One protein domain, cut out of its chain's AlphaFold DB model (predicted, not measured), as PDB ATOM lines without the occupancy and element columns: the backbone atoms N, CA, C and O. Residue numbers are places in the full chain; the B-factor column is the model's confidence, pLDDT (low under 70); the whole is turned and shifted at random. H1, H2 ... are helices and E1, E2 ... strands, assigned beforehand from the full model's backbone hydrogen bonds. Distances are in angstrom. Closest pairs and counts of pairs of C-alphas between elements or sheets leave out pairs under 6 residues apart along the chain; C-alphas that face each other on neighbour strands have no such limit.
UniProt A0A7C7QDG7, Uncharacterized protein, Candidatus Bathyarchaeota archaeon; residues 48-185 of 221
ATOM      1  N   GLU A  48     -52.470   0.195 496.944       95.75
ATOM      2  CA  GLU A  48     -51.049   0.267 497.308       95.75
ATOM      3  C   GLU A  48     -50.153  -0.533 496.340       95.75
ATOM      4  O   GLU A  48     -49.095  -0.059 495.939       95.75
ATOM      5  N   MET A  49     -50.577  -1.733 495.920       96.56
ATOM      6  CA  MET A  49     -49.836  -2.522 494.922       96.56
ATOM      7  C   MET A  49     -49.858  -1.864 493.543       96.56
ATOM      8  O   MET A  49     -48.864  -1.924 492.823       96.56
ATOM      9  N   ASP A  50     -50.995  -1.275 493.169       95.00
ATOM     10  CA  ASP A  50     -51.164  -0.610 491.878       95.00
ATOM     11  C   ASP A  50     -50.343   0.684 491.778       95.00
ATOM     12  O   ASP A  50     -49.798   0.993 490.720       95.00
ATOM     13  N   GLU A  51     -50.205   1.403 492.894       95.69
ATOM     14  CA  GLU A  51     -49.333   2.569 493.015       95.69
ATOM     15  C   GLU A  51     -47.850   2.181 492.957       95.69
ATOM     16  O   GLU A  51     -47.061   2.869 492.308       95.69
ATOM     17  N   HIS A  52     -47.479   1.068 493.598       97.69
ATOM     18  CA  HIS A  52     -46.091   0.613 493.661       97.69
ATOM     19  C   HIS A  52     -45.577   0.027 492.344       97.69
ATOM     20  O   HIS A  52     -44.419   0.228 491.988       97.69
ATOM     21  N   PHE A  53     -46.413  -0.683 491.585       98.12
ATOM     22  CA  PHE A  53     -46.013  -1.266 490.301       98.12
ATOM     23  C   PHE A  53     -46.885  -0.753 489.169       98.12
ATOM     24  O   PHE A  53     -47.951  -1.315 488.913       98.12
ATOM     25  N   LYS A  54     -46.387   0.230 488.418       98.19
ATOM     26  CA  LYS A  54     -46.969   0.647 487.140       98.19
ATOM     27  C   LYS A  54     -46.318  -0.135 486.009       98.19
ATOM     28  O   LYS A  54     -45.109  -0.153 485.876       98.19
ATOM     29  N   ILE A  55     -47.115  -0.843 485.235       98.38
ATOM     30  CA  ILE A  55     -46.709  -1.819 484.226       98.38
ATOM     31  C   ILE A  55     -47.582  -1.593 483.000       98.38
ATOM     32  O   ILE A  55     -48.816  -1.562 483.114       98.38
ATOM     33  N   TYR A  56     -46.920  -1.458 481.863       98.44
ATOM     34  CA  TYR A  56     -47.499  -1.088 480.582       98.44
ATOM     35  C   TYR A  56     -46.939  -1.974 479.465       98.44
ATOM     36  O   TYR A  56     -45.810  -2.455 479.583       98.44
ATOM     37  N   THR A  57     -47.712  -2.200 478.401       97.75
ATOM     38  CA  THR A  57     -47.318  -3.092 477.293       97.75
ATOM     39  C   THR A  57     -46.628  -2.373 476.139       97.75
ATOM     40  O   THR A  57     -45.758  -2.966 475.511       97.75
ATOM     41  N   ASP A  58     -46.971  -1.106 475.880       95.62
ATOM     42  CA  ASP A  58     -46.608  -0.441 474.614       95.62
ATOM     43  C   ASP A  58     -45.672   0.766 474.812       95.62
ATOM     44  O   ASP A  58     -45.245   1.393 473.847       95.62
ATOM     45  N   GLY A  59     -45.353   1.111 476.060       95.56
ATOM     46  CA  GLY A  59     -44.491   2.237 476.403       95.56
ATOM     47  C   GLY A  59     -44.756   2.765 477.811       95.56
ATOM     48  O   GLY A  59     -45.679   2.334 478.503       95.56
ATOM     49  N   TRP A  60     -43.950   3.724 478.266       96.50
ATOM     50  CA  TRP A  60     -44.107   4.336 479.590       96.50
ATOM     51  C   TRP A  60     -45.426   5.113 479.697       96.50
ATOM     52  O   TRP A  60     -45.530   6.234 479.209       96.50
ATOM     53  N   GLY A  61     -46.424   4.536 480.369       94.88
ATOM     54  CA  GLY A  61     -47.753   5.144 480.472       94.88
ATOM     55  C   GLY A  61     -48.661   4.888 479.265       94.88
ATOM     56  O   GLY A  61     -49.734   5.487 479.195       94.88
ATOM     57  N   GLU A  62     -48.259   4.013 478.341       95.25
ATOM     58  CA  GLU A  62     -48.955   3.744 477.079       95.25
ATOM     59  C   GLU A  62     -49.377   2.268 476.962       95.25
ATOM     60  O   GLU A  62     -48.754   1.375 477.529       95.25
ATOM     61  N   GLY A  63     -50.448   1.991 476.217       93.94
ATOM     62  CA  GLY A  63     -50.950   0.626 476.022       93.94
ATOM     63  C   GLY A  63     -51.774   0.078 477.191       93.94
ATOM     64  O   GLY A  63     -52.403   0.823 477.951       93.94
ATOM     65  N   GLU A  64     -51.818  -1.252 477.315       94.50
ATOM     66  CA  GLU A  64     -52.581  -1.933 478.361       94.50
ATOM     67  C   GLU A  64     -51.903  -1.772 479.727       94.50
ATOM     68  O   GLU A  64     -50.705  -2.006 479.895       94.50
ATOM     69  N   ARG A  65     -52.698  -1.426 480.743       94.94
ATOM     70  CA  ARG A  65     -52.262  -1.422 482.138       94.94
ATOM     71  C   ARG A  65     -52.336  -2.841 482.711       94.94
ATOM     72  O   ARG A  65     -53.427  -3.358 482.938       94.94
ATOM     73  N   VAL A  66     -51.185  -3.436 483.021       95.44
ATOM     74  CA  VAL A  66     -51.097  -4.800 483.582       95.44
ATOM     75  C   VAL A  66     -50.814  -4.752 485.084       95.44
ATOM     76  O   VAL A  66     -50.009  -3.956 485.546       95.44
ATOM     77  N   HIS A  67     -51.424  -5.612 485.897       95.38
ATOM     78  CA  HIS A  67     -51.232  -5.551 487.352       95.38
ATOM     79  C   HIS A  67     -50.385  -6.703 487.894       95.38
ATOM     80  O   HIS A  67     -50.522  -7.849 487.473       95.38
ATOM     81  N   ALA A  68     -49.562  -6.435 488.906       96.81
ATOM     82  CA  ALA A  68     -48.837  -7.461 489.646       96.81
ATOM     83  C   ALA A  68     -48.809  -7.124 491.136       96.81
ATOM     84  O   ALA A  68     -48.749  -5.963 491.521       96.81
ATOM     85  N   CYS A  69     -48.825  -8.146 491.991       96.06
ATOM     86  CA  CYS A  69     -48.837  -7.924 493.435       96.06
ATOM     87  C   CYS A  69     -47.440  -7.678 494.021       96.06
ATOM     88  O   CYS A  69     -47.327  -7.064 495.072       96.06
ATOM     89  N   CYS A  70     -46.375  -8.183 493.388       97.12
ATOM     90  CA  CYS A  70     -44.987  -8.026 493.835       97.12
ATOM     91  C   CYS A  70     -44.023  -8.080 492.646       97.12
ATOM     92  O   CYS A  70     -44.359  -8.672 491.618       97.12
ATOM     93  N   ILE A  71     -42.788  -7.607 492.834       98.06
ATOM     94  CA  ILE A  71     -41.748  -7.622 491.793       98.06
ATOM     95  C   ILE A  71     -41.463  -9.023 491.225       98.06
ATOM     96  O   ILE A  71     -41.234  -9.190 490.032       98.06
ATOM     97  N   GLY A  72     -41.548 -10.072 492.050       97.31
ATOM     98  CA  GLY A  72     -41.404 -11.443 491.559       97.31
ATOM     99  C   GLY A  72     -42.533 -11.842 490.604       97.31
ATOM    100  O   GLY A  72     -42.303 -12.554 489.635       97.31
ATOM    101  N   CYS A  73     -43.757 -11.374 490.849       97.69
ATOM    102  CA  CYS A  73     -44.875 -11.611 489.941       97.69
ATOM    103  C   CYS A  73     -44.793 -10.758 488.681       97.69
ATOM    104  O   CYS A  73     -45.157 -11.280 487.640       97.69
ATOM    105  N   VAL A  74     -44.267  -9.528 488.754       98.25
ATOM    106  CA  VAL A  74     -44.013  -8.683 487.574       98.25
ATOM    107  C   VAL A  74     -43.226  -9.465 486.521       98.25
ATOM    108  O   VAL A  74     -43.674  -9.602 485.393       98.25
ATOM    109  N   PHE A  75     -42.106 -10.080 486.907       98.38
ATOM    110  CA  PHE A  75     -41.289 -10.852 485.965       98.38
ATOM    111  C   PHE A  75     -41.925 -12.159 485.499       98.38
ATOM    112  O   PHE A  75     -41.631 -12.634 484.410       98.38
ATOM    113  N   ARG A  76     -42.818 -12.746 486.297       97.88
ATOM    114  CA  ARG A  76     -43.584 -13.929 485.887       97.88
ATOM    115  C   ARG A  76     -44.626 -13.615 484.818       97.88
ATOM    116  O   ARG A  76     -45.064 -14.543 484.152       97.88
ATOM    117  N   LEU A  77     -45.026 -12.349 484.659       97.94
ATOM    118  CA  LEU A  77     -45.913 -11.931 483.571       97.94
ATOM    119  C   LEU A  77     -45.243 -12.080 482.201       97.94
ATOM    120  O   LEU A  77     -45.947 -12.162 481.210       97.94
ATOM    121  N   LEU A  78     -43.915 -12.191 482.131       98.25
ATOM    122  CA  LEU A  78     -43.184 -12.418 480.880       98.25
ATOM    123  C   LEU A  78     -43.178 -13.898 480.439       98.25
ATOM    124  O   LEU A  78     -42.361 -14.284 479.611       98.25
ATOM    125  N   ASP A  79     -44.043 -14.739 481.020       97.44
ATOM    126  CA  ASP A  79     -44.214 -16.158 480.673       97.44
ATOM    127  C   ASP A  79     -44.305 -16.354 479.136       97.44
ATOM    128  O   ASP A  79     -45.188 -15.762 478.512       97.44
ATOM    129  N   PRO A  80     -43.437 -17.176 478.513       96.19
ATOM    130  CA  PRO A  80     -43.445 -17.400 477.062       96.19
ATOM    131  C   PRO A  80     -44.726 -18.011 476.482       96.19
ATOM    132  O   PRO A  80     -44.977 -17.895 475.287       96.19
ATOM    133  N   GLU A  81     -45.522 -18.705 477.294       95.12
ATOM    134  CA  GLU A  81     -46.718 -19.419 476.841       95.12
ATOM    135  C   GLU A  81     -47.999 -18.606 477.039       95.12
ATOM    136  O   GLU A  81     -48.948 -18.737 476.266       95.12
ATOM    137  N   ARG A  82     -48.065 -17.819 478.117       94.50
ATOM    138  CA  ARG A  82     -49.305 -17.148 478.563       94.50
ATOM    139  C   ARG A  82     -49.137 -15.677 478.918       94.50
ATOM    140  O   ARG A  82     -50.108 -15.043 479.324       94.50
ATOM    141  N   GLY A  83     -47.912 -15.181 478.860       95.94
ATOM    142  CA  GLY A  83     -47.541 -13.845 479.278       95.94
ATOM    143  C   GLY A  83     -47.403 -12.862 478.125       95.94
ATOM    144  O   GLY A  83     -47.831 -13.108 476.999       95.94
ATOM    145  N   TRP A  84     -46.777 -11.738 478.443       97.19
ATOM    146  CA  TRP A  84     -46.446 -10.677 477.502       97.19
ATOM    147  C   TRP A  84     -44.988 -10.828 477.051       97.19
ATOM    148  O   TRP A  84     -44.133 -11.254 477.830       97.19
ATOM    149  N   ASP A  85     -44.698 -10.486 475.796       97.62
ATOM    150  CA  ASP A  85     -43.322 -10.501 475.278       97.62
ATOM    151  C   ASP A  85     -42.487  -9.342 475.842       97.62
ATOM    152  O   ASP A  85     -41.303  -9.508 476.145       97.62
ATOM    153  N   GLU A  86     -43.128  -8.190 476.037       98.38
ATOM    154  CA  GLU A  86     -42.507  -6.922 476.406       98.38
ATOM    155  C   GLU A  86     -43.331  -6.196 477.474       98.38
ATOM    156  O   GLU A  86     -44.561  -6.206 477.434       98.38
ATOM    157  N   LEU A  87     -42.647  -5.599 478.459       98.56
ATOM    158  CA  LEU A  87     -43.252  -4.808 479.530       98.56
ATOM    159  C   LEU A  87     -42.369  -3.611 479.914       98.56
ATOM    160  O   LEU A  87     -41.146  -3.723 480.049       98.56
ATOM    161  N   TYR A  88     -43.029  -2.492 480.195       98.75
ATOM    162  CA  TYR A  88     -42.461  -1.256 480.733       98.75
ATOM    163  C   TYR A  88     -42.922  -1.096 482.182       98.75
ATOM    164  O   TYR A  88     -44.110  -0.910 482.439       98.75
ATOM    165  N   ILE A  89     -42.001  -1.212 483.139       98.69
ATOM    166  CA  ILE A  89     -42.296  -1.291 484.575       98.69
ATOM    167  C   ILE A  89     -41.701  -0.087 485.302       98.69
ATOM    168  O   ILE A  89     -40.484   0.074 485.357       98.69
ATOM    169  N   GLU A  90     -42.545   0.737 485.905       98.62
ATOM    170  CA  GLU A  90     -42.166   1.763 486.867       98.62
ATOM    171  C   GLU A  90     -42.526   1.296 488.277       98.62
ATOM    172  O   GLU A  90     -43.636   0.841 488.556       98.62
ATOM    173  N   THR A  91     -41.569   1.421 489.180       98.69
ATOM    174  CA  THR A  91     -41.732   1.146 490.604       98.69
ATOM    175  C   THR A  91     -40.806   2.060 491.395       98.69
ATOM    176  O   THR A  91     -40.212   2.980 490.832       98.69
ATOM    177  N   PHE A  92     -40.676   1.856 492.698       98.69
ATOM    178  CA  PHE A  92     -39.747   2.616 493.524       98.69
ATOM    179  C   PHE A  92     -39.014   1.725 494.523       98.69
ATOM    180  O   PHE A  92     -39.267   0.531 494.649       98.69
ATOM    181  N   CYS A  93     -38.021   2.288 495.201       98.69
ATOM    182  CA  CYS A  93     -37.220   1.551 496.164       98.69
ATOM    183  C   CYS A  93     -38.023   1.220 497.428       98.69
ATOM    184  O   CYS A  93     -38.440   2.125 498.144       98.69
ATOM    185  N   ASP A  94     -38.100  -0.057 497.796       98.56
ATOM    186  CA  ASP A  94     -38.713  -0.515 499.052       98.56
ATOM    187  C   ASP A  94     -38.002   0.001 500.318       98.56
ATOM    188  O   ASP A  94     -38.503  -0.165 501.426       98.56
ATOM    189  N   TYR A  95     -36.806   0.584 500.192       98.56
ATOM    190  CA  TYR A  95     -36.059   1.151 501.319       98.56
ATOM    191  C   TYR A  95     -36.111   2.681 501.375       98.56
ATOM    192  O   TYR A  95     -36.243   3.234 502.457       98.56
ATOM    193  N   TYR A  96     -35.995   3.361 500.230       98.56
ATOM    194  CA  TYR A  96     -35.954   4.830 500.167       98.56
ATOM    195  C   TYR A  96     -37.308   5.471 499.840       98.56
ATOM    196  O   TYR A  96     -37.455   6.678 499.997       98.56
ATOM    197  N   GLY A  97     -38.263   4.689 499.336       98.06
ATOM    198  CA  GLY A  97     -39.584   5.171 498.961       98.06
ATOM    199  C   GLY A  97     -39.687   5.784 497.559       98.06
ATOM    200  O   GLY A  97     -38.775   5.633 496.735       98.06
ATOM    201  N   PRO A  98     -40.818   6.464 497.281       97.81
ATOM    202  CA  PRO A  98     -41.195   6.959 495.952       97.81
ATOM    203  C   PRO A  98     -40.207   7.936 495.301       97.81
ATOM    204  O   PRO A  98     -40.112   7.976 494.077       97.81
ATOM    205  N   ASP A  99     -39.420   8.668 496.093       97.81
ATOM    206  CA  ASP A  99     -38.413   9.625 495.597       97.81
ATOM    207  C   ASP A  99     -37.201   8.945 494.929       97.81
ATOM    208  O   ASP A  99     -36.320   9.604 494.368       97.81
ATOM    209  N   LYS A 100     -37.133   7.611 494.993       98.44
ATOM    210  CA  LYS A 100     -36.137   6.776 494.316       98.44
ATOM    211  C   LYS A 100     -36.837   5.819 493.350       98.44
ATOM    212  O   LYS A 100     -36.953   4.626 493.660       98.44
ATOM    213  N   PRO A 101     -37.312   6.331 492.198       98.38
ATOM    214  CA  PRO A 101     -37.987   5.521 491.198       98.38
ATOM    215  C   PRO A 101     -37.018   4.526 490.560       98.38
ATOM    216  O   PRO A 101     -35.815   4.767 490.468       98.38
ATOM    217  N   ILE A 102     -37.565   3.403 490.117       98.88
ATOM    218  CA  ILE A 102     -36.862   2.356 489.391       98.88
ATOM    219  C   ILE A 102     -37.689   2.053 488.147       98.88
ATOM    220  O   ILE A 102     -38.867   1.707 488.242       98.88
ATOM    221  N   ARG A 103     -37.065   2.184 486.981       98.75
ATOM    222  CA  ARG A 103     -37.651   1.854 485.685       98.75
ATOM    223  C   ARG A 103     -36.982   0.611 485.133       98.75
ATOM    224  O   ARG A 103     -35.759   0.524 485.106       98.75
ATOM    225  N   ILE A 104     -37.785  -0.357 484.718       98.81
ATOM    226  CA  ILE A 104     -37.331  -1.608 484.119       98.81
ATOM    227  C   ILE A 104     -38.079  -1.794 482.806       98.81
ATOM    228  O   ILE A 104     -39.302  -1.905 482.800       98.81
ATOM    229  N   HIS A 105     -37.344  -1.853 481.708       98.75
ATOM    230  CA  HIS A 105     -37.867  -2.260 480.413       98.75
ATOM    231  C   HIS A 105     -37.338  -3.652 480.102       98.75
ATOM    232  O   HIS A 105     -36.146  -3.917 480.232       98.75
ATOM    233  N   VAL A 106     -38.231  -4.570 479.767       98.44
ATOM    234  CA  VAL A 106     -37.925  -5.988 479.556       98.44
ATOM    235  C   VAL A 106     -38.672  -6.460 478.325       98.44
ATOM    236  O   VAL A 106     -39.860  -6.190 478.199       98.44
ATOM    237  N   TRP A 107     -37.988  -7.174 477.436       98.50
ATOM    238  CA  TRP A 107     -38.559  -7.662 476.178       98.50
ATOM    239  C   TRP A 107     -38.010  -9.037 475.805       98.50
ATOM    240  O   TRP A 107     -37.071  -9.535 476.448       98.50
ATOM    241  N   ASN A 108     -38.588  -9.661 474.772       98.00
ATOM    242  CA  ASN A 108     -38.272 -11.032 474.372       98.00
ATOM    243  C   ASN A 108     -38.452 -12.005 475.552       98.00
ATOM    244  O   ASN A 108     -37.522 -12.725 475.939       98.00
ATOM    245  N   HIS A 109     -39.616 -11.935 476.203       97.25
ATOM    246  CA  HIS A 109     -39.965 -12.705 477.402       97.25
ATOM    247  C   HIS A 109     -38.931 -12.576 478.539       97.25
ATOM    248  O   HIS A 109     -38.567 -13.537 479.221       97.25
ATOM    249  N   GLY A 110     -38.413 -11.359 478.728       96.69
ATOM    250  CA  GLY A 110     -37.447 -11.022 479.774       96.69
ATOM    251  C   GLY A 110     -35.999 -11.407 479.476       96.69
ATOM    252  O   GLY A 110     -35.141 -11.198 480.332       96.69
ATOM    253  N   LYS A 111     -35.691 -11.951 478.293       97.69
ATOM    254  CA  LYS A 111     -34.306 -12.274 477.897       97.69
ATOM    255  C   LYS A 111     -33.458 -11.028 477.681       97.69
ATOM    256  O   LYS A 111     -32.249 -11.076 477.895       97.69
ATOM    257  N   ASN A 112     -34.096  -9.932 477.288       98.38
ATOM    258  CA  ASN A 112     -33.470  -8.630 477.172       98.38
ATOM    259  C   ASN A 112     -34.072  -7.675 478.201       98.38
ATOM    260  O   ASN A 112     -35.244  -7.798 478.568       98.38
ATOM    261  N   CYS A 113     -33.245  -6.768 478.713       98.12
ATOM    262  CA  CYS A 113     -33.615  -5.948 479.851       98.12
ATOM    263  C   CYS A 113     -32.721  -4.715 479.988       98.12
ATOM    264  O   CYS A 113     -31.494  -4.825 479.942       98.12
ATOM    265  N   GLU A 114     -33.353  -3.581 480.258       98.56
ATOM    266  CA  GLU A 114     -32.741  -2.315 480.642       98.56
ATOM    267  C   GLU A 114     -33.327  -1.849 481.975       98.56
ATOM    268  O   GLU A 114     -34.518  -2.015 482.246       98.56
ATOM    269  N   VAL A 115     -32.477  -1.299 482.842       98.62
ATOM    270  CA  VAL A 115     -32.876  -0.867 484.186       98.62
ATOM    271  C   VAL A 115     -32.224   0.458 484.515       98.62
ATOM    272  O   VAL A 115     -31.005   0.598 484.399       98.62
ATOM    273  N   ASP A 116     -33.034   1.386 485.004       98.44
ATOM    274  CA  ASP A 116     -32.605   2.665 485.548       98.44
ATOM    275  C   ASP A 116     -33.108   2.805 486.999       98.44
ATOM    276  O   ASP A 116     -34.321   2.780 487.223       98.44
ATOM    277  N   PRO A 117     -32.219   2.895 488.004       98.50
ATOM    278  CA  PRO A 117     -30.761   2.847 487.889       98.50
ATOM    279  C   PRO A 117     -30.241   1.417 487.631       98.50
ATOM    280  O   PRO A 117     -30.805   0.445 488.144       98.50
ATOM    281  N   PRO A 118     -29.077   1.248 486.977       98.38
ATOM    282  CA  PRO A 118     -28.473  -0.073 486.759       98.38
ATOM    283  C   PRO A 118     -28.027  -0.762 488.063       98.38
ATOM    284  O   PRO A 118     -27.714  -1.955 488.084       98.38
ATOM    285  N   THR A 119     -27.988  -0.020 489.173       98.56
ATOM    286  CA  THR A 119     -27.674  -0.535 490.508       98.56
ATOM    287  C   THR A 119     -28.831  -1.285 491.155       98.56
ATOM    288  O   THR A 119     -28.578  -2.012 492.119       98.56
ATOM    289  N   ALA A 120     -30.056  -1.156 490.635       98.75
ATOM    290  CA  ALA A 120     -31.239  -1.731 491.255       98.75
ATOM    291  C   ALA A 120     -31.112  -3.249 491.450       98.75
ATOM    292  O   ALA A 120     -30.551  -3.971 490.617       98.75
ATOM    293  N   LYS A 121     -31.647  -3.746 492.568       98.69
ATOM    294  CA  LYS A 121     -31.607  -5.159 492.962       98.69
ATOM    295  C   LYS A 121     -32.987  -5.660 493.351       98.69
ATOM    296  O   LYS A 121     -33.813  -4.926 493.880       98.69
ATOM    297  N   VAL A 122     -33.189  -6.955 493.167       98.62
ATOM    298  CA  VAL A 122     -34.343  -7.703 493.659       98.62
ATOM    299  C   VAL A 122     -33.880  -8.588 494.807       98.62
ATOM    300  O   VAL A 122     -32.955  -9.384 494.637       98.62
ATOM    301  N   LEU A 123     -34.536  -8.482 495.960       98.50
ATOM    302  CA  LEU A 123     -34.362  -9.403 497.079       98.50
ATOM    303  C   LEU A 123     -35.453 -10.466 496.941       98.50
ATOM    304  O   LEU A 123     -36.621 -10.214 497.235       98.50
ATOM    305  N   LEU A 124     -35.093 -11.636 496.417       97.25
ATOM    306  CA  LEU A 124     -36.045 -12.662 495.986       97.25
ATOM    307  C   LEU A 124     -36.286 -13.714 497.079       97.25
ATOM    308  O   LEU A 124     -35.943 -14.890 496.916       97.25
ATOM    309  N   GLY A 125     -36.898 -13.316 498.196       93.00
ATOM    310  CA  GLY A 125     -37.207 -14.236 499.298       93.00
ATOM    311  C   GLY A 125     -38.149 -15.372 498.883       93.00
ATOM    312  O   GLY A 125     -38.101 -16.454 499.471       93.00
ATOM    313  N   ALA A 126     -38.932 -15.187 497.808       89.81
ATOM    314  CA  ALA A 126     -39.816 -16.217 497.260       89.81
ATOM    315  C   ALA A 126     -39.089 -17.492 496.809       89.81
ATOM    316  O   ALA A 126     -39.707 -18.554 496.723       89.81
ATOM    317  N   LYS A 127     -37.778 -17.405 496.539       88.44
ATOM    318  CA  LYS A 127     -36.938 -18.569 496.227       88.44
ATOM    319  C   LYS A 127     -36.764 -19.501 497.433       88.44
ATOM    320  O   LYS A 127     -36.486 -20.681 497.247       88.44
ATOM    321  N   ILE A 128     -36.927 -18.972 498.644       89.38
ATOM    322  CA  ILE A 128     -36.783 -19.700 499.908       89.38
ATOM    323  C   ILE A 128     -38.163 -20.065 500.448       89.38
ATOM    324  O   ILE A 128     -38.471 -21.236 500.655       89.38
ATOM    325  N   VAL A 129     -39.018 -19.059 500.622       84.44
ATOM    326  CA  VAL A 129     -40.380 -19.220 501.131       84.44
ATOM    327  C   VAL A 129     -41.321 -18.799 500.021       84.44
ATOM    328  O   VAL A 129     -41.375 -17.614 499.731       84.44
ATOM    329  N   LYS A 130     -42.044 -19.742 499.398       87.19
ATOM    330  CA  LYS A 130     -42.920 -19.545 498.219       87.19
ATOM    331  C   LYS A 130     -44.073 -18.543 498.464       87.19
ATOM    332  O   LYS A 130     -45.240 -18.917 498.471       87.19
ATOM    333  N   SER A 131     -43.755 -17.270 498.675       88.75
ATOM    334  CA  SER A 131     -44.666 -16.199 499.071       88.75
ATOM    335  C   SER A 131     -44.264 -14.875 498.423       88.75
ATOM    336  O   SER A 131     -43.088 -14.522 498.361       88.75
ATOM    337  N   CYS A 132     -45.256 -14.107 497.970       91.69
ATOM    338  CA  CYS A 132     -45.041 -12.769 497.410       91.69
ATOM    339  C   CYS A 132     -44.648 -11.738 498.481       91.69
ATOM    340  O   CYS A 132     -44.043 -10.717 498.155       91.69
ATOM    341  N   ALA A 133     -44.959 -12.016 499.752       95.19
ATOM    342  CA  ALA A 133     -44.717 -11.113 500.878       95.19
ATOM    343  C   ALA A 133     -43.225 -10.891 501.180       95.19
ATOM    344  O   ALA A 133     -42.870  -9.935 501.862       95.19
ATOM    345  N   VAL A 134     -42.341 -11.742 500.654       96.25
ATOM    346  CA  VAL A 134     -40.893 -11.730 500.932       96.25
ATOM    347  C   VAL A 134     -40.048 -11.310 499.722       96.25
ATOM    348  O   VAL A 134     -38.845 -11.536 499.701       96.25
ATOM    349  N   ASN A 135     -40.662 -10.714 498.696       97.50
ATOM    350  CA  ASN A 135     -39.928 -10.136 497.569       97.50
ATOM    351  C   ASN A 135     -39.782  -8.626 497.748       97.50
ATOM    352  O   ASN A 135     -40.774  -7.968 498.057       97.50
ATOM    353  N   ARG A 136     -38.588  -8.075 497.512       98.00
ATOM    354  CA  ARG A 136     -38.357  -6.620 497.499       98.00
ATOM    355  C   ARG A 136     -37.649  -6.177 496.234       98.00
ATOM    356  O   ARG A 136     -36.923  -6.970 495.631       98.00
ATOM    357  N   ILE A 137     -37.812  -4.913 495.882       98.69
ATOM    358  CA  ILE A 137     -36.983  -4.218 494.908       98.69
ATOM    359  C   ILE A 137     -36.350  -2.983 495.544       98.69
ATOM    360  O   ILE A 137     -36.992  -2.225 496.263       98.69
ATOM    361  N   VAL A 138     -35.059  -2.796 495.309       98.75
ATOM    362  CA  VAL A 138     -34.279  -1.705 495.890       98.75
ATOM    363  C   VAL A 138     -33.418  -1.023 494.847       98.75
ATOM    364  O   VAL A 138     -33.058  -1.621 493.836       98.75
ATOM    365  N   TYR A 139     -33.068   0.226 495.126       98.62
ATOM    366  CA  TYR A 139     -32.324   1.106 494.228       98.62
ATOM    367  C   TYR A 139     -30.833   0.744 494.113       98.62
ATOM    368  O   TYR A 139     -30.229   0.939 493.059       98.62
ATOM    369  N   ASP A 140     -30.226   0.218 495.182       98.62
ATOM    370  CA  ASP A 140     -28.786  -0.056 495.268       98.62
ATOM    371  C   ASP A 140     -28.435  -1.129 496.326       98.62
ATOM    372  O   ASP A 140     -29.304  -1.678 497.012       98.62
ATOM    373  N   ASP A 141     -27.139  -1.439 496.445       98.56
ATOM    374  CA  ASP A 141     -26.610  -2.441 497.378       98.56
ATOM    375  C   ASP A 141     -26.740  -2.030 498.854       98.56
ATOM    376  O   ASP A 141     -26.926  -2.892 499.713       98.56
ATOM    377  N   TYR A 142     -26.698  -0.730 499.166       98.50
ATOM    378  CA  TYR A 142     -26.870  -0.250 500.539       98.50
ATOM    379  C   TYR A 142     -28.296  -0.512 501.027       98.50
ATOM    380  O   TYR A 142     -28.499  -1.088 502.098       98.50
ATOM    381  N   ALA A 143     -29.289  -0.151 500.213       98.62
ATOM    382  CA  ALA A 143     -30.690  -0.443 500.475       98.62
ATOM    383  C   ALA A 143     -30.939  -1.955 500.607       98.62
ATOM    384  O   ALA A 143     -31.670  -2.380 501.506       98.62
ATOM    385  N   ALA A 144     -30.291  -2.774 499.766       98.56
ATOM    386  CA  ALA A 144     -30.369  -4.230 499.862       98.56
ATOM    387  C   ALA A 144     -29.847  -4.743 501.213       98.56
ATOM    388  O   ALA A 144     -30.550  -5.471 501.916       98.56
ATOM    389  N   GLU A 145     -28.639  -4.332 501.610       98.38
ATOM    390  CA  GLU A 145     -28.038  -4.721 502.890       98.38
ATOM    391  C   GLU A 145     -28.887  -4.298 504.088       98.38
ATOM    392  O   GLU A 145     -28.997  -5.038 505.071       98.38
ATOM    393  N   LYS A 146     -29.474  -3.098 504.035       98.31
ATOM    394  CA  LYS A 146     -30.323  -2.593 505.112       98.31
ATOM    395  C   LYS A 146     -31.603  -3.399 505.222       98.31
ATOM    396  O   LYS A 146     -31.885  -3.882 506.317       98.31
ATOM    397  N   LEU A 147     -32.318  -3.618 504.117       97.81
ATOM    398  CA  LEU A 147     -33.545  -4.416 504.128       97.81
ATOM    399  C   LEU A 147     -33.314  -5.865 504.553       97.81
ATOM    400  O   LEU A 147     -34.149  -6.409 505.267       97.81
ATOM    401  N   LEU A 148     -32.181  -6.480 504.209       98.06
ATOM    402  CA  LEU A 148     -31.846  -7.818 504.711       98.06
ATOM    403  C   LEU A 148     -31.710  -7.869 506.243       98.06
ATOM    404  O   LEU A 148     -31.975  -8.909 506.836       98.06
ATOM    405  N   LYS A 149     -31.316  -6.761 506.889       97.31
ATOM    406  CA  LYS A 149     -31.150  -6.675 508.351       97.31
ATOM    407  C   LYS A 149     -32.444  -6.306 509.076       97.31
ATOM    408  O   LYS A 149     -32.725  -6.871 510.127       97.31
ATOM    409  N   ILE A 150     -33.210  -5.351 508.544       97.12
ATOM    410  CA  ILE A 150     -34.427  -4.828 509.200       97.12
ATOM    411  C   ILE A 150     -35.713  -5.529 508.734       97.12
ATOM    412  O   ILE A 150     -36.741  -5.440 509.395       97.12
ATOM    413  N   GLY A 151     -35.671  -6.231 507.599       95.25
ATOM    414  CA  GLY A 151     -36.789  -6.950 506.985       95.25
ATOM    415  C   GLY A 151     -37.700  -6.077 506.118       95.25
ATOM    416  O   GLY A 151     -38.040  -6.464 504.996       95.25
ATOM    417  N   TYR A 152     -38.094  -4.906 506.617       97.25
ATOM    418  CA  TYR A 152     -39.017  -3.998 505.935       97.25
ATOM    419  C   TYR A 152     -38.868  -2.539 506.405       97.25
ATOM    420  O   TYR A 152     -38.206  -2.263 507.405       97.25
ATOM    421  N   THR A 153     -39.483  -1.614 505.669       97.75
ATOM    422  CA  THR A 153     -39.606  -0.182 506.005       97.75
ATOM    423  C   THR A 153     -41.064   0.259 505.872       97.75
ATOM    424  O   THR A 153     -41.913  -0.491 505.386       97.75
ATOM    425  N   GLU A 154     -41.352   1.505 506.223       97.06
ATOM    426  CA  GLU A 154     -42.605   2.198 505.928       97.06
ATOM    427  C   GLU A 154     -42.944   2.283 504.431       97.06
ATOM    428  O   GLU A 154     -44.109   2.462 504.090       97.06
ATOM    429  N   HIS A 155     -41.955   2.131 503.545       97.88
ATOM    430  CA  HIS A 155     -42.134   2.174 502.092       97.88
ATOM    431  C   HIS A 155     -42.435   0.809 501.477       97.88
ATOM    432  O   HIS A 155     -42.864   0.732 500.327       97.88
ATOM    433  N   THR A 156     -42.225  -0.274 502.226       97.44
ATOM    434  CA  THR A 156     -42.695  -1.593 501.796       97.44
ATOM    435  C   THR A 156     -44.208  -1.675 501.909       97.44
ATOM    436  O   THR A 156     -44.796  -1.145 502.857       97.44
ATOM    437  N   MET A 157     -44.837  -2.410 500.989       96.38
ATOM    438  CA  MET A 157     -46.286  -2.612 501.043       96.38
ATOM    439  C   MET A 157     -46.694  -3.267 502.359       96.38
ATOM    440  O   MET A 157     -46.003  -4.159 502.852       96.38
ATOM    441  N   LYS A 158     -47.861  -2.929 502.901       96.50
ATOM    442  CA  LYS A 158     -48.306  -3.416 504.216       96.50
ATOM    443  C   LYS A 158     -48.266  -4.941 504.365       96.50
ATOM    444  O   LYS A 158     -47.888  -5.464 505.410       96.50
ATOM    445  N   TYR A 159     -48.637  -5.685 503.323       95.00
ATOM    446  CA  TYR A 159     -48.615  -7.157 503.359       95.00
ATOM    447  C   TYR A 159     -47.189  -7.747 503.333       95.00
ATOM    448  O   TYR A 159     -47.000  -8.938 503.578       95.00
ATOM    449  N   GLN A 160     -46.193  -6.921 503.019       97.12
ATOM    450  CA  GLN A 160     -44.774  -7.238 503.033       97.12
ATOM    451  C   GLN A 160     -44.094  -6.873 504.357       97.12
ATOM    452  O   GLN A 160     -42.880  -7.019 504.459       97.12
ATOM    453  N   HIS A 161     -44.827  -6.449 505.392       96.75
ATOM    454  CA  HIS A 161     -44.267  -6.163 506.723       96.75
ATOM    455  C   HIS A 161     -43.961  -7.466 507.479       96.75
ATOM    456  O   HIS A 161     -44.515  -7.776 508.531       96.75
ATOM    457  N   VAL A 162     -43.090  -8.271 506.878       95.00
ATOM    458  CA  VAL A 162     -42.583  -9.551 507.357       95.00
ATOM    459  C   VAL A 162     -41.065  -9.572 507.166       95.00
ATOM    460  O   VAL A 162     -40.565  -8.975 506.205       95.00
ATOM    461  N   PRO A 163     -40.311 -10.254 508.044       95.00
ATOM    462  CA  PRO A 163     -38.876 -10.416 507.861       95.00
ATOM    463  C   PRO A 163     -38.541 -11.108 506.536       95.00
ATOM    464  O   PRO A 163     -39.255 -12.013 506.092       95.00
ATOM    465  N   LEU A 164     -37.423 -10.713 505.926       96.56
ATOM    466  CA  LEU A 164     -36.860 -11.457 504.808       96.56
ATOM    467  C   LEU A 164     -36.228 -12.760 505.325       96.56
ATOM    468  O   LEU A 164     -35.509 -12.721 506.324       96.56
ATOM    469  N   PRO A 165     -36.470 -13.910 504.670       96.81
ATOM    470  CA  PRO A 165     -35.842 -15.168 505.056       96.81
ATOM    471  C   PRO A 165     -34.311 -15.085 505.021       96.81
ATOM    472  O   PRO A 165     -33.732 -14.430 504.146       96.81
ATOM    473  N   GLU A 166     -33.645 -15.793 505.930       95.31
ATOM    474  CA  GLU A 166     -32.186 -15.911 505.918       95.31
ATOM    475  C   GLU A 166     -31.700 -16.502 504.585       95.31
ATOM    476  O   GLU A 166     -32.303 -17.428 504.044       95.31
ATOM    477  N   GLY A 167     -30.624 -15.939 504.030       95.69
ATOM    478  CA  GLY A 167     -30.093 -16.349 502.729       95.69
ATOM    479  C   GLY A 167     -30.870 -15.813 501.522       95.69
ATOM    480  O   GLY A 167     -30.629 -16.276 500.405       95.69
ATOM    481  N   THR A 168     -31.796 -14.858 501.718       97.88
ATOM    482  CA  THR A 168     -32.546 -14.220 500.621       97.88
ATOM    483  C   THR A 168     -31.596 -13.757 499.504       97.88
ATOM    484  O   THR A 168     -30.728 -12.917 499.748       97.88
ATOM    485  N   PRO A 169     -31.747 -14.270 498.267       97.56
ATOM    486  CA  PRO A 169     -30.887 -13.886 497.157       97.56
ATOM    487  C   PRO A 169     -31.080 -12.422 496.760       97.56
ATOM    488  O   PRO A 169     -32.215 -11.986 496.561       97.56
ATOM    489  N   VAL A 170     -29.974 -11.712 496.540       98.19
ATOM    490  CA  VAL A 170     -29.945 -10.366 495.950       98.19
ATOM    491  C   VAL A 170     -29.509 -10.491 494.492       98.19
ATOM    492  O   VAL A 170     -28.388 -10.910 494.206       98.19
ATOM    493  N   ILE A 171     -30.408 -10.198 493.553       97.88
ATOM    494  CA  ILE A 171     -30.209 -10.473 492.124       97.88
ATOM    495  C   ILE A 171     -30.588  -9.227 491.308       97.88
ATOM    496  O   ILE A 171     -31.624  -8.627 491.582       97.88
ATOM    497  N   PRO A 172     -29.811  -8.824 490.284       98.25
ATOM    498  CA  PRO A 172     -30.223  -7.761 489.366       98.25
ATOM    499  C   PRO A 172     -31.549  -8.092 488.649       98.25
ATOM    500  O   PRO A 172     -31.723  -9.248 488.244       98.25
ATOM    501  N   PRO A 173     -32.446  -7.114 488.407       98.44
ATOM    502  CA  PRO A 173     -33.711  -7.326 487.701       98.44
ATOM    503  C   PRO A 173     -33.561  -8.111 486.392       98.44
ATOM    504  O   PRO A 173     -34.234  -9.120 486.211       98.44
ATOM    505  N   CYS A 174     -32.579  -7.760 485.557       97.94
ATOM    506  CA  CYS A 174     -32.339  -8.422 484.269       97.94
ATOM    507  C   CYS A 174     -31.920  -9.892 484.355       97.94
ATOM    508  O   CYS A 174     -32.090 -10.640 483.402       97.94
ATOM    509  N   LYS A 175     -31.382 -10.341 485.495       97.62
ATOM    510  CA  LYS A 175     -31.133 -11.773 485.735       97.62
ATOM    511  C   LYS A 175     -32.359 -12.470 486.321       97.62
ATOM    512  O   LYS A 175     -32.528 -13.674 486.146       97.62
ATOM    513  N   CYS A 176     -33.191 -11.723 487.043       96.56
ATOM    514  CA  CYS A 176     -34.412 -12.221 487.658       96.56
ATOM    515  C   CYS A 176     -35.517 -12.448 486.616       96.56
ATOM    516  O   CYS A 176     -36.203 -13.467 486.681       96.56
ATOM    517  N   ALA A 177     -35.633 -11.540 485.640       97.81
ATOM    518  CA  ALA A 177     -36.667 -11.538 484.611       97.81
ATOM    519  C   ALA A 177     -36.784 -12.868 483.842       97.81
ATOM    520  O   ALA A 177     -37.802 -13.542 484.017       97.81
ATOM    521  N   PRO A 178     -35.753 -13.336 483.108       96.88
ATOM    522  CA  PRO A 178     -35.879 -14.567 482.329       96.88
ATOM    523  C   PRO A 178     -35.986 -15.797 483.242       96.88
ATOM    524  O   PRO A 178     -36.709 -16.744 482.952       96.88
ATOM    525  N   MET A 179     -35.329 -15.770 484.409       95.75
ATOM    526  CA  MET A 179     -35.406 -16.860 485.382       95.75
ATOM    527  C   MET A 179     -36.838 -17.085 485.879       95.75
ATOM    528  O   MET A 179     -37.255 -18.233 486.021       95.75
ATOM    529  N   LEU A 180     -37.571 -16.019 486.201       96.75
ATOM    530  CA  LEU A 180     -38.932 -16.126 486.719       96.75
ATOM    531  C   LEU A 180     -39.960 -16.343 485.608       96.75
ATOM    532  O   LEU A 180     -40.893 -17.118 485.825       96.75
ATOM    533  N   ALA A 181     -39.764 -15.720 484.447       96.31
ATOM    534  CA  ALA A 181     -40.579 -15.937 483.258       96.31
ATOM    535  C   ALA A 181     -40.573 -17.416 482.843       96.31
ATOM    536  O   ALA A 181     -41.623 -18.047 482.796       96.31
ATOM    537  N   GLU A 182     -39.384 -17.996 482.642       94.44
ATOM    538  CA  GLU A 182     -39.237 -19.346 482.087       94.44
ATOM    539  C   GLU A 182     -39.455 -20.456 483.123       94.44
ATOM    540  O   GLU A 182     -40.001 -21.508 482.803       94.44
ATOM    541  N   LYS A 183     -39.004 -20.269 484.373       92.38
ATOM    542  CA  LYS A 183     -39.006 -21.363 485.370       92.38
ATOM    543  C   LYS A 183     -40.218 -21.377 486.284       92.38
ATOM    544  O   LYS A 183     -40.425 -22.364 486.990       92.38
ATOM    545  N   VAL A 184     -40.957 -20.272 486.356       93.25
ATOM    546  CA  VAL A 184     -42.108 -20.145 487.257       93.25
ATOM    547  C   VAL A 184     -43.361 -19.772 486.482       93.25
ATOM    548  O   VAL A 184     -44.398 -20.391 486.709       93.25
ATOM    549  N   GLY A 185     -43.273 -18.770 485.604       92.75
ATOM    550  CA  GLY A 185     -44.370 -18.341 484.745       92.75
ATOM    551  C   GLY A 185     -45.649 -17.970 485.499       92.75
ATOM    552  O   GLY A 185     -45.674 -17.759 486.724       92.75
TER     553      GLY A 185
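Overview. This is residues 48 to 185 of the 221 residues of an uncharacterized protein of Candidatus Bathyarchaeota archaeon (UniProt A0A7C7QDG7). A four-stranded sheet, E1 to E4, and a two-stranded hairpin, E5 and E6, meet at a corner where the end of E2 comes to the end of E6; H2 and H4 pack together in the angle between them, and H3 covers the far side of the hairpin. The long stretch of residues 151 to 172 leads from H3 back to H4. The printed part has 138 residues, with elements in the order H1 E1 H2 E2 E3 E4 E5 E6 H3 H4; both sheets are antiparallel, the larger in the order E1, E2, E3, E4. The class is mixed, helices and strands, with under half of the residues in named elements. The whole is compact, with a radius of gyration of the C-alphas of 13.5 A, and rounded, spanning 36 by 30 by 25 A.

Arrangement. H1, residues 48 to 52, comes closest to E2, residues 87 to 93, at the C-alphas of His 52 and Thr 91, 5.4 A apart. E1, residues 54 to 56, is an edge strand antiparallel to E2, with N 54 and O 90 at 2.8 A. H2, residues 71 to 76, only grazes this sheet with its residues 71 to 75. E2, E3, residues 97 to 107, and E4, residues 112 to 116, form a meander, each strand the antiparallel neighbour of the one before; N 89 and O 104 are 2.8 A apart, N 105 and O 114 2.9 A. E3 bends by 80 degrees at residue 100. E5, residues 121 to 124, and E6, residues 135 to 138, form a hairpin, with N 123 and O 136 at 2.8 A. The closest C-alphas of E2 and E6 are those of Cys 93 and Val 138, 4.4 A apart. H3, residues 141 to 150, comes closest to E6 at the C-alphas of Ala 144 and Val 138, 6.1 A. H4, residues 173 to 183, is on the larger sheet at a height of 10.1 A, and touches H2 at a steep tilt of 46 degrees, the same way; their closest C-alphas, Arg 76 and Ala 181, are 4.5 A apart. Every O i to N i+4 pair is within hydrogen-bond range in H1, H2 and H3, and 5 of 7 in H4.

Along the chain. H1 begins at C-alpha 48 (-51.049, 0.267, 497.308). E2 is 18.8 A long, E3 26.2 A, E4 14.1 A, H3 14.4 A and H4 15.2 A. H4 ends at C-alpha 183 (-39.006, -21.363, 485.370).

Size, cuts and confidence. The C-alphas farthest apart, of Gly 63 and Glu 166, are 39.0 A apart. The printed part has no cut. The links E1 to H2 and H3 to H4 are long. No printed residue is under 70 in pLDDT.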